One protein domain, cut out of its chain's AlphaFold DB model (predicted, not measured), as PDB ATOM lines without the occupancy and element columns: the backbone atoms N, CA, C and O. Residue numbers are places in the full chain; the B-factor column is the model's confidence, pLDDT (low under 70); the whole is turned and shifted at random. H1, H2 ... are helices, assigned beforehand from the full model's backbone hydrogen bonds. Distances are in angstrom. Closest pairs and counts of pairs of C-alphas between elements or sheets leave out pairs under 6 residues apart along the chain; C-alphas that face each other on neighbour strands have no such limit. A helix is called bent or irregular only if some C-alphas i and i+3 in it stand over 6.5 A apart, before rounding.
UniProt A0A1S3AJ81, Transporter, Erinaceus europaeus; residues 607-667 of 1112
ATOM      1  N   LYS A 607      45.346 -51.132  54.518       87.50
ATOM      2  CA  LYS A 607      46.423 -50.801  55.465       87.50
ATOM      3  C   LYS A 607      47.616 -50.092  54.813       87.50
ATOM      4  O   LYS A 607      48.247 -49.236  55.437       87.50
ATOM      5  N   ASN A 608      47.949 -50.422  53.565       89.06
ATOM      6  CA  ASN A 608      48.954 -49.677  52.807       89.06
ATOM      7  C   ASN A 608      48.493 -48.228  52.561       89.06
ATOM      8  O   ASN A 608      49.296 -47.314  52.729       89.06
ATOM      9  N   ALA A 609      47.217 -47.993  52.231       87.25
ATOM     10  CA  ALA A 609      46.671 -46.643  52.078       87.25
ATOM     11  C   ALA A 609      46.682 -45.854  53.403       87.25
ATOM     12  O   ALA A 609      47.123 -44.706  53.405       87.25
ATOM     13  N   GLU A 610      46.302 -46.470  54.531       87.12
ATOM     14  CA  GLU A 610      46.439 -45.873  55.876       87.12
ATOM     15  C   GLU A 610      47.897 -45.510  56.208       87.12
ATOM     16  O   GLU A 610      48.186 -44.446  56.752       87.12
ATOM     17  N   THR A 611      48.841 -46.388  55.859       86.62
ATOM     18  CA  THR A 611      50.273 -46.153  56.098       86.62
ATOM     19  C   THR A 611      50.782 -44.974  55.262       86.62
ATOM     20  O   THR A 611      51.579 -44.170  55.742       86.62
ATOM     21  N   ILE A 612      50.290 -44.822  54.028       87.81
ATOM     22  CA  ILE A 612      50.606 -43.675  53.171       87.81
ATOM     23  C   ILE A 612      50.007 -42.382  53.737       87.81
ATOM     24  O   ILE A 612      50.733 -41.393  53.833       87.81
ATOM     25  N   THR A 613      48.730 -42.357  54.149       87.25
ATOM     26  CA  THR A 613      48.117 -41.132  54.700       87.25
ATOM     27  C   THR A 613      48.820 -40.678  55.977       87.25
ATOM     28  O   THR A 613      49.127 -39.495  56.103       87.25
ATOM     29  N   ASP A 614      49.177 -41.598  56.877       88.81
ATOM     30  CA  ASP A 614      49.979 -41.308  58.072       88.81
ATOM     31  C   ASP A 614      51.359 -40.709  57.730       88.81
ATOM     32  O   ASP A 614      51.792 -39.736  58.353       88.81
ATOM     33  N   LEU A 615      52.038 -41.232  56.704       87.69
ATOM     34  CA  LEU A 615      53.336 -40.722  56.246       87.69
ATOM     35  C   LEU A 615      53.241 -39.358  55.534       87.69
ATOM     36  O   LEU A 615      54.152 -38.540  55.693       87.69
ATOM     37  N   VAL A 616      52.155 -39.082  54.802       88.19
ATOM     38  CA  VAL A 616      51.858 -37.754  54.226       88.19
ATOM     39  C   VAL A 616      51.555 -36.746  55.342       88.19
ATOM     40  O   VAL A 616      52.166 -35.681  55.384       88.19
ATOM     41  N   ILE A 617      50.700 -37.098  56.309       89.31
ATOM     42  CA  ILE A 617      50.363 -36.250  57.471       89.31
ATOM     43  C   ILE A 617      51.610 -35.943  58.321       89.31
ATOM     44  O   ILE A 617      51.753 -34.836  58.841       89.31
ATOM     45  N   LYS A 618      52.552 -36.889  58.424       88.94
ATOM     46  CA  LYS A 618      53.853 -36.705  59.096       88.94
ATOM     47  C   LYS A 618      54.911 -35.994  58.239       88.94
ATOM     48  O   LYS A 618      56.064 -35.920  58.663       88.94
ATOM     49  N   GLY A 619      54.559 -35.495  57.052       83.81
ATOM     50  CA  GLY A 619      55.456 -34.739  56.170       83.81
ATOM     51  C   GLY A 619      56.629 -35.546  55.602       83.81
ATOM     52  O   GLY A 619      57.633 -34.960  55.205       83.81
ATOM     53  N   LYS A 620      56.538 -36.884  55.591       84.31
ATOM     54  CA  LYS A 620      57.565 -37.781  55.025       84.31
ATOM     55  C   LYS A 620      57.329 -38.117  53.555       84.31
ATOM     56  O   LYS A 620      58.267 -38.523  52.874       84.31
ATOM     57  N   LEU A 621      56.091 -37.976  53.086       85.44
ATOM     58  CA  LEU A 621      55.700 -38.142  51.690       85.44
ATOM     59  C   LEU A 621      55.160 -36.815  51.129       85.44
ATOM     60  O   LEU A 621      54.586 -36.032  51.890       85.44
ATOM     61  N   PRO A 622      55.324 -36.560  49.817       84.94
ATOM     62  CA  PRO A 622      54.712 -35.415  49.143       84.94
ATOM     63  C   PRO A 622      53.176 -35.488  49.209       84.94
ATOM     64  O   PRO A 622      52.606 -36.579  49.242       84.94
ATOM     65  N   ALA A 623      52.493 -34.339  49.205       79.00
ATOM     66  CA  ALA A 623      51.026 -34.275  49.290       79.00
ATOM     67  C   ALA A 623      50.339 -34.924  48.071       79.00
ATOM     68  O   ALA A 623      49.238 -35.459  48.164       79.00
ATOM     69  N   GLU A 624      51.048 -34.951  46.944       76.38
ATOM     70  CA  GLU A 624      50.729 -35.636  45.695       76.38
ATOM     71  C   GLU A 624      50.625 -37.169  45.846       76.38
ATOM     72  O   GLU A 624      50.126 -37.839  44.944       76.38
ATOM     73  N   ALA A 625      51.080 -37.738  46.970       79.12
ATOM     74  CA  ALA A 625      50.973 -39.160  47.295       79.12
ATOM     75  C   ALA A 625      49.735 -39.513  48.149       79.12
ATOM     76  O   ALA A 625      49.702 -40.588  48.742       79.12
ATOM     77  N   LEU A 626      48.717 -38.651  48.239       83.81
ATOM     78  CA  LEU A 626      47.485 -38.964  48.974       83.81
ATOM     79  C   LEU A 626      46.582 -39.957  48.189       83.81
ATOM     80  O   LEU A 626      46.298 -39.712  47.011       83.81
ATOM     81  N   PRO A 627      46.112 -41.065  48.801       84.06
ATOM     82  CA  PRO A 627      45.178 -41.999  48.168       84.06
ATOM     83  C   PRO A 627      43.732 -41.454  48.102       84.06
ATOM     84  O   PRO A 627      43.385 -40.550  48.864       84.06
ATOM     85  N   PRO A 628      42.862 -41.990  47.219       83.31
ATOM     86  CA  PRO A 628      41.521 -41.443  46.994       83.31
ATOM     87  C   PRO A 628      40.516 -41.848  48.082       83.31
ATOM     88  O   PRO A 628      40.498 -42.999  48.512       83.31
ATOM     89  N   GLU A 629      39.593 -40.951  48.447       76.12
ATOM     90  CA  GLU A 629      38.568 -41.208  49.482       76.12
ATOM     91  C   GLU A 629      37.610 -42.370  49.143       76.12
ATOM     92  O   GLU A 629      37.085 -43.027  50.039       76.12
ATOM     93  N   TYR A 630      37.411 -42.676  47.856       76.75
ATOM     94  CA  TYR A 630      36.538 -43.763  47.386       76.75
ATOM     95  C   TYR A 630      37.193 -45.162  47.425       76.75
ATOM     96  O   TYR A 630      36.689 -46.104  46.808       76.75
ATOM     97  N   LEU A 631      38.309 -45.331  48.148       76.56
ATOM     98  CA  LEU A 631      39.031 -46.607  48.265       76.56
ATOM     99  C   LEU A 631      38.131 -47.767  48.736       76.56
ATOM    100  O   LEU A 631      38.308 -48.899  48.292       76.56
ATOM    101  N   ASN A 632      37.160 -47.480  49.608       69.31
ATOM    102  CA  ASN A 632      36.386 -48.481  50.350       69.31
ATOM    103  C   ASN A 632      35.469 -49.362  49.482       69.31
ATOM    104  O   ASN A 632      35.193 -50.497  49.868       69.31
ATOM    105  N   ASP A 633      35.022 -48.889  48.313       71.94
ATOM    106  CA  ASP A 633      34.116 -49.660  47.445       71.94
ATOM    107  C   ASP A 633      34.830 -50.813  46.715       71.94
ATOM    108  O   ASP A 633      34.219 -51.843  46.414       71.94
ATOM    109  N   ASN A 634      36.126 -50.657  46.414       77.62
ATOM    110  CA  ASN A 634      36.947 -51.696  45.782       77.62
ATOM    111  C   ASN A 634      38.460 -51.468  46.016       77.62
ATOM    112  O   ASN A 634      39.174 -51.098  45.075       77.62
ATOM    113  N   PRO A 635      38.974 -51.710  47.242       79.44
ATOM    114  CA  PRO A 635      40.350 -51.374  47.613       79.44
ATOM    115  C   PRO A 635      41.421 -51.858  46.631       79.44
ATOM    116  O   PRO A 635      42.263 -51.073  46.211       79.44
ATOM    117  N   THR A 636      41.362 -53.121  46.198       79.50
ATOM    118  CA  THR A 636      42.377 -53.725  45.322       79.50
ATOM    119  C   THR A 636      42.482 -53.033  43.958       79.50
ATOM    120  O   THR A 636      43.586 -52.707  43.520       79.50
ATOM    121  N   GLN A 637      41.359 -52.766  43.278       82.31
ATOM    122  CA  GLN A 637      41.388 -52.122  41.955       82.31
ATOM    123  C   GLN A 637      41.611 -50.606  42.043       82.31
ATOM    124  O   GLN A 637      42.327 -50.051  41.210       82.31
ATOM    125  N   VAL A 638      41.053 -49.935  43.059       83.81
ATOM    126  CA  VAL A 638      41.258 -48.491  43.252       83.81
ATOM    127  C   VAL A 638      42.712 -48.199  43.623       83.81
ATOM    128  O   VAL A 638      43.332 -47.349  42.985       83.81
ATOM    129  N   PHE A 639      43.284 -48.937  44.581       85.25
ATOM    130  CA  PHE A 639      44.672 -48.755  45.014       85.25
ATOM    131  C   PHE A 639      45.660 -49.009  43.873       85.25
ATOM    132  O   PHE A 639      46.541 -48.188  43.639       85.25
ATOM    133  N   THR A 640      45.523 -50.124  43.145       84.88
ATOM    134  CA  THR A 640      46.457 -50.462  42.052       84.88
ATOM    135  C   THR A 640      46.365 -49.484  40.883       84.88
ATOM    136  O   THR A 640      47.401 -49.080  40.360       84.88
ATOM    137  N   SER A 641      45.160 -49.034  40.518       85.88
ATOM    138  CA  SER A 641      44.967 -47.984  39.510       85.88
ATOM    139  C   SER A 641      45.619 -46.662  39.935       85.88
ATOM    140  O   SER A 641      46.458 -46.125  39.217       85.88
ATOM    141  N   TRP A 642      45.306 -46.173  41.140       88.94
ATOM    142  CA  TRP A 642      45.890 -44.948  41.697       88.94
ATOM    143  C   TRP A 642      47.424 -45.014  41.771       88.94
ATOM    144  O   TRP A 642      48.106 -44.118  41.277       88.94
ATOM    145  N   PHE A 643      47.975 -46.107  42.302       87.88
ATOM    146  CA  PHE A 643      49.415 -46.304  42.468       87.88
ATOM    147  C   PHE A 643      50.171 -46.353  41.128       87.88
ATOM    148  O   PHE A 643      51.245 -45.760  40.989       87.88
ATOM    149  N   ASN A 644      49.590 -46.996  40.112       86.75
ATOM    150  CA  ASN A 644      50.154 -47.027  38.760       86.75
ATOM    151  C   ASN A 644      50.082 -45.661  38.053       86.75
ATOM    152  O   ASN A 644      50.904 -45.396  37.177       86.75
ATOM    153  N   ASN A 645      49.162 -44.780  38.459       88.25
ATOM    154  CA  ASN A 645      49.037 -43.417  37.935       88.25
ATOM    155  C   ASN A 645      49.945 -42.390  38.647       88.25
ATOM    156  O   ASN A 645      50.099 -41.277  38.146       88.25
ATOM    157  N   LEU A 646      50.577 -42.734  39.779       88.31
ATOM    158  CA  LEU A 646      51.554 -41.857  40.443       88.31
ATOM    159  C   LEU A 646      52.783 -41.595  39.546       88.31
ATOM    160  O   LEU A 646      53.230 -42.522  38.860       88.31
ATOM    161  N   PRO A 647      53.404 -40.397  39.604       89.25
ATOM    162  CA  PRO A 647      54.700 -40.135  38.977       89.25
ATOM    163  C   PRO A 647      55.763 -41.132  39.446       89.25
ATOM    164  O   PRO A 647      55.804 -41.491  40.622       89.25
ATOM    165  N   GLN A 648      56.646 -41.565  38.544       85.81
ATOM    166  CA  GLN A 648      57.570 -42.672  38.816       85.81
ATOM    167  C   GLN A 648      58.517 -42.397  40.000       85.81
ATOM    168  O   GLN A 648      58.658 -43.248  40.870       85.81
ATOM    169  N   SER A 649      59.049 -41.175  40.118       82.25
ATOM    170  CA  SER A 649      59.854 -40.742  41.271       82.25
ATOM    171  C   SER A 649      59.106 -40.825  42.609       82.25
ATOM    172  O   SER A 649      59.695 -41.192  43.625       82.25
ATOM    173  N   THR A 650      57.806 -40.519  42.622       80.88
ATOM    174  CA  THR A 650      56.944 -40.667  43.804       80.88
ATOM    175  C   THR A 650      56.657 -42.139  44.087       80.88
ATOM    176  O   THR A 650      56.714 -42.565  45.238       80.88
ATOM    177  N   ARG A 651      56.388 -42.932  43.043       84.31
ATOM    178  CA  ARG A 651      56.093 -44.367  43.139       84.31
ATOM    179  C   ARG A 651      57.266 -45.144  43.738       84.31
ATOM    180  O   ARG A 651      57.060 -45.907  44.679       84.31
ATOM    181  N   ASP A 652      58.482 -44.888  43.262       84.56
ATOM    182  CA  ASP A 652      59.706 -45.540  43.738       84.56
ATOM    183  C   ASP A 652      60.031 -45.164  45.195       84.56
ATOM    184  O   ASP A 652      60.511 -45.996  45.964       84.56
ATOM    185  N   LEU A 653      59.708 -43.936  45.616       83.06
ATOM    186  CA  LEU A 653      59.864 -43.495  47.005       83.06
ATOM    187  C   LEU A 653      58.820 -44.157  47.925       83.06
ATOM    188  O   LEU A 653      59.178 -44.635  49.002       83.06
ATOM    189  N   VAL A 654      57.563 -44.256  47.477       84.31
ATOM    190  CA  VAL A 654      56.464 -44.931  48.193       84.31
ATOM    191  C   VAL A 654      56.690 -46.447  48.304       84.31
ATOM    192  O   VAL A 654      56.407 -47.011  49.361       84.31
ATOM    193  N   LEU A 655      57.263 -47.107  47.285       85.06
ATOM    194  CA  LEU A 655      57.574 -48.548  47.305       85.06
ATOM    195  C   LEU A 655      58.378 -48.979  48.541       85.06
ATOM    196  O   LEU A 655      58.110 -50.044  49.090       85.06
ATOM    197  N   ASN A 656      59.300 -48.142  49.027       84.06
ATOM    198  CA  ASN A 656      60.131 -48.444  50.203       84.06
ATOM    199  C   ASN A 656      59.344 -48.546  51.526       84.06
ATOM    200  O   ASN A 656      59.885 -49.035  52.517       84.06
ATOM    201  N   PHE A 657      58.093 -48.079  51.557       83.12
ATOM    202  CA  PHE A 657      57.215 -48.120  52.732       83.12
ATOM    203  C   PHE A 657      56.011 -49.060  52.565       83.12
ATOM    204  O   PHE A 657      55.261 -49.258  53.522       83.12
ATOM    205  N   LEU A 658      55.808 -49.640  51.378       84.19
ATOM    206  CA  LEU A 658      54.672 -50.516  51.089       84.19
ATOM    207  C   LEU A 658      54.920 -51.962  51.519       84.19
ATOM    208  O   LEU A 658      56.001 -52.518  51.333       84.19
ATOM    209  N   THR A 659      53.864 -52.613  52.009       82.69
ATOM    210  CA  THR A 659      53.846 -54.074  52.151       82.69
ATOM    211  C   THR A 659      53.373 -54.736  50.854       82.69
ATOM    212  O   THR A 659      52.448 -54.261  50.195       82.69
ATOM    213  N   GLU A 660      54.027 -55.826  50.452       81.44
ATOM    214  CA  GLU A 660      53.770 -56.492  49.171       81.44
ATOM    215  C   GLU A 660      52.481 -57.340  49.212       81.44
ATOM    216  O   GLU A 660      52.439 -58.417  49.812       81.44
ATOM    217  N   CYS A 661      51.426 -56.870  48.541       85.00
ATOM    218  CA  CYS A 661      50.107 -57.513  48.505       85.00
ATOM    219  C   CYS A 661      49.944 -58.495  47.322       85.00
ATOM    220  O   CYS A 661      49.049 -58.333  46.495       85.00
ATOM    221  N   SER A 662      50.807 -59.511  47.206       81.44
ATOM    222  CA  SER A 662      50.796 -60.473  46.088       81.44
ATOM    223  C   SER A 662      49.969 -61.744  46.374       81.44
ATOM    224  O   SER A 662      50.129 -62.396  47.407       81.44
ATOM    225  N   LEU A 663      49.078 -62.123  45.444       77.31
ATOM    226  CA  LEU A 663      48.181 -63.289  45.571       77.31
ATOM    227  C   LEU A 663      48.940 -64.623  45.590       77.31
ATOM    228  O   LEU A 663      48.687 -65.471  46.445       77.31
ATOM    229  N   GLU A 664      49.895 -64.788  44.678       74.75
ATOM    230  CA  GLU A 664      50.745 -65.979  44.562       74.75
ATOM    231  C   GLU A 664      51.463 -66.290  45.886       74.75
ATOM    232  O   GLU A 664      51.398 -67.408  46.388       74.75
ATOM    233  N   LYS A 665      51.992 -65.256  46.546       77.62
ATOM    234  CA  LYS A 665      52.663 -65.318  47.853       77.62
ATOM    235  C   LYS A 665      51.727 -65.629  49.030       77.62
ATOM    236  O   LYS A 665      52.196 -65.986  50.110       77.62
ATOM    237  N   GLN A 666      50.406 -65.497  48.869       81.19
ATOM    238  CA  GLN A 666      49.427 -66.014  49.838       81.19
ATOM    239  C   GLN A 666      49.060 -67.476  49.546       81.19
ATOM    240  O   GLN A 666      48.840 -68.241  50.484       81.19
ATOM    241  N   LEU A 667      49.034 -67.876  48.270       72.38
ATOM    242  CA  LEU A 667      48.770 -69.254  47.840       72.38
ATOM    243  C   LEU A 667      49.950 -70.190  48.138       72.38
ATOM    244  O   LEU A 667      49.725 -71.305  48.599       72.38
TER     245      LEU A 667
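What this domain is: This is residues 607 to 667 of the 1112 residues of the protein "Transporter" of Erinaceus europaeus (UniProt A0A1S3AJ81). Three helices, H1, H3 and H4, stand at the corners of a loose triangle with few contacts between them, and the long link of residues 618 to 628 crosses one open side of it. The short irregular helix H2 lies at the outer edge beside H3, while on the side of the triangle away from the link the last stretch leads off as a tail, of which residues 662 to 667, with H5 in 664 to 667, stick out free. The printed part has 61 residues with five named helices, in the order H1, H2, H3, H4, H5, and no named strand; the class is all helix. It is compact, with a radius of gyration of the C-alphas of 11.6 A, and its C-alphas span 36 by 24 by 19 A, the tail adding to the longest span.

How they stand to each other: H1, residues 607 to 617, is close to but not clearly touching H3, residues 635 to 645; their closest C-alphas, those of Ala 609 and Phe 639, are 7.6 A apart. These two run the same way at a steep tilt of 50 degrees. H4, residues 648 to 655, is close to but not clearly touching H1, with the closest C-alphas, those of Ile 612 and Val 654, 7.8 A apart and a steep tilt of 66 degrees, opposite ways. H3 and H4 are also close but not clearly touching, with the closest C-alphas, those of Phe 643 and Arg 651, 7.0 A apart and a steep tilt of 39 degrees, opposite ways. H2, residues 629 to 633, only just touches H3, with 3 pairs of C-alphas within 8 A, and only at the corner by their link; the closest C-alphas, those of Leu 631 and Val 638, are 5.8 A apart. H5, residues 664 to 667, is apart from H1, H2, H3 and H4. Every O i to N i+4 pair is within hydrogen-bond range in H1, H3 and H4; H2 has 0 of 1 such pairs and 0 of 2 O i to N i+3 pairs within range, and H5 is too short for an O i to N i+4 pair.

Where its parts are: H1 measures 15.2 A from C-alpha 607 at (46.423, -50.801, 55.465) to C-alpha 617 at (50.363, -36.250, 57.471). H3 is also 15.2 A long, and H4 10.3 A. H2 measures 9.8 A and is irregular: C-alphas 629 and 632 are 7.6 A apart. H5, 5.0 A long, ends at C-alpha 667, (48.770, -69.254, 47.840).

The domain as a whole: The two C-alphas farthest apart, those of Gly 619 and Leu 667, are 36.1 A apart. The printed part has no cut. The link from H1 to H2 is long, with 11 residues; those from H2 to H3 and from H3 to H4 are tight, and that from H4 to H5, with 8 residues, is short. The mean pLDDT of the printed part is 83.2, and Asn 632 is the one printed residue under 70.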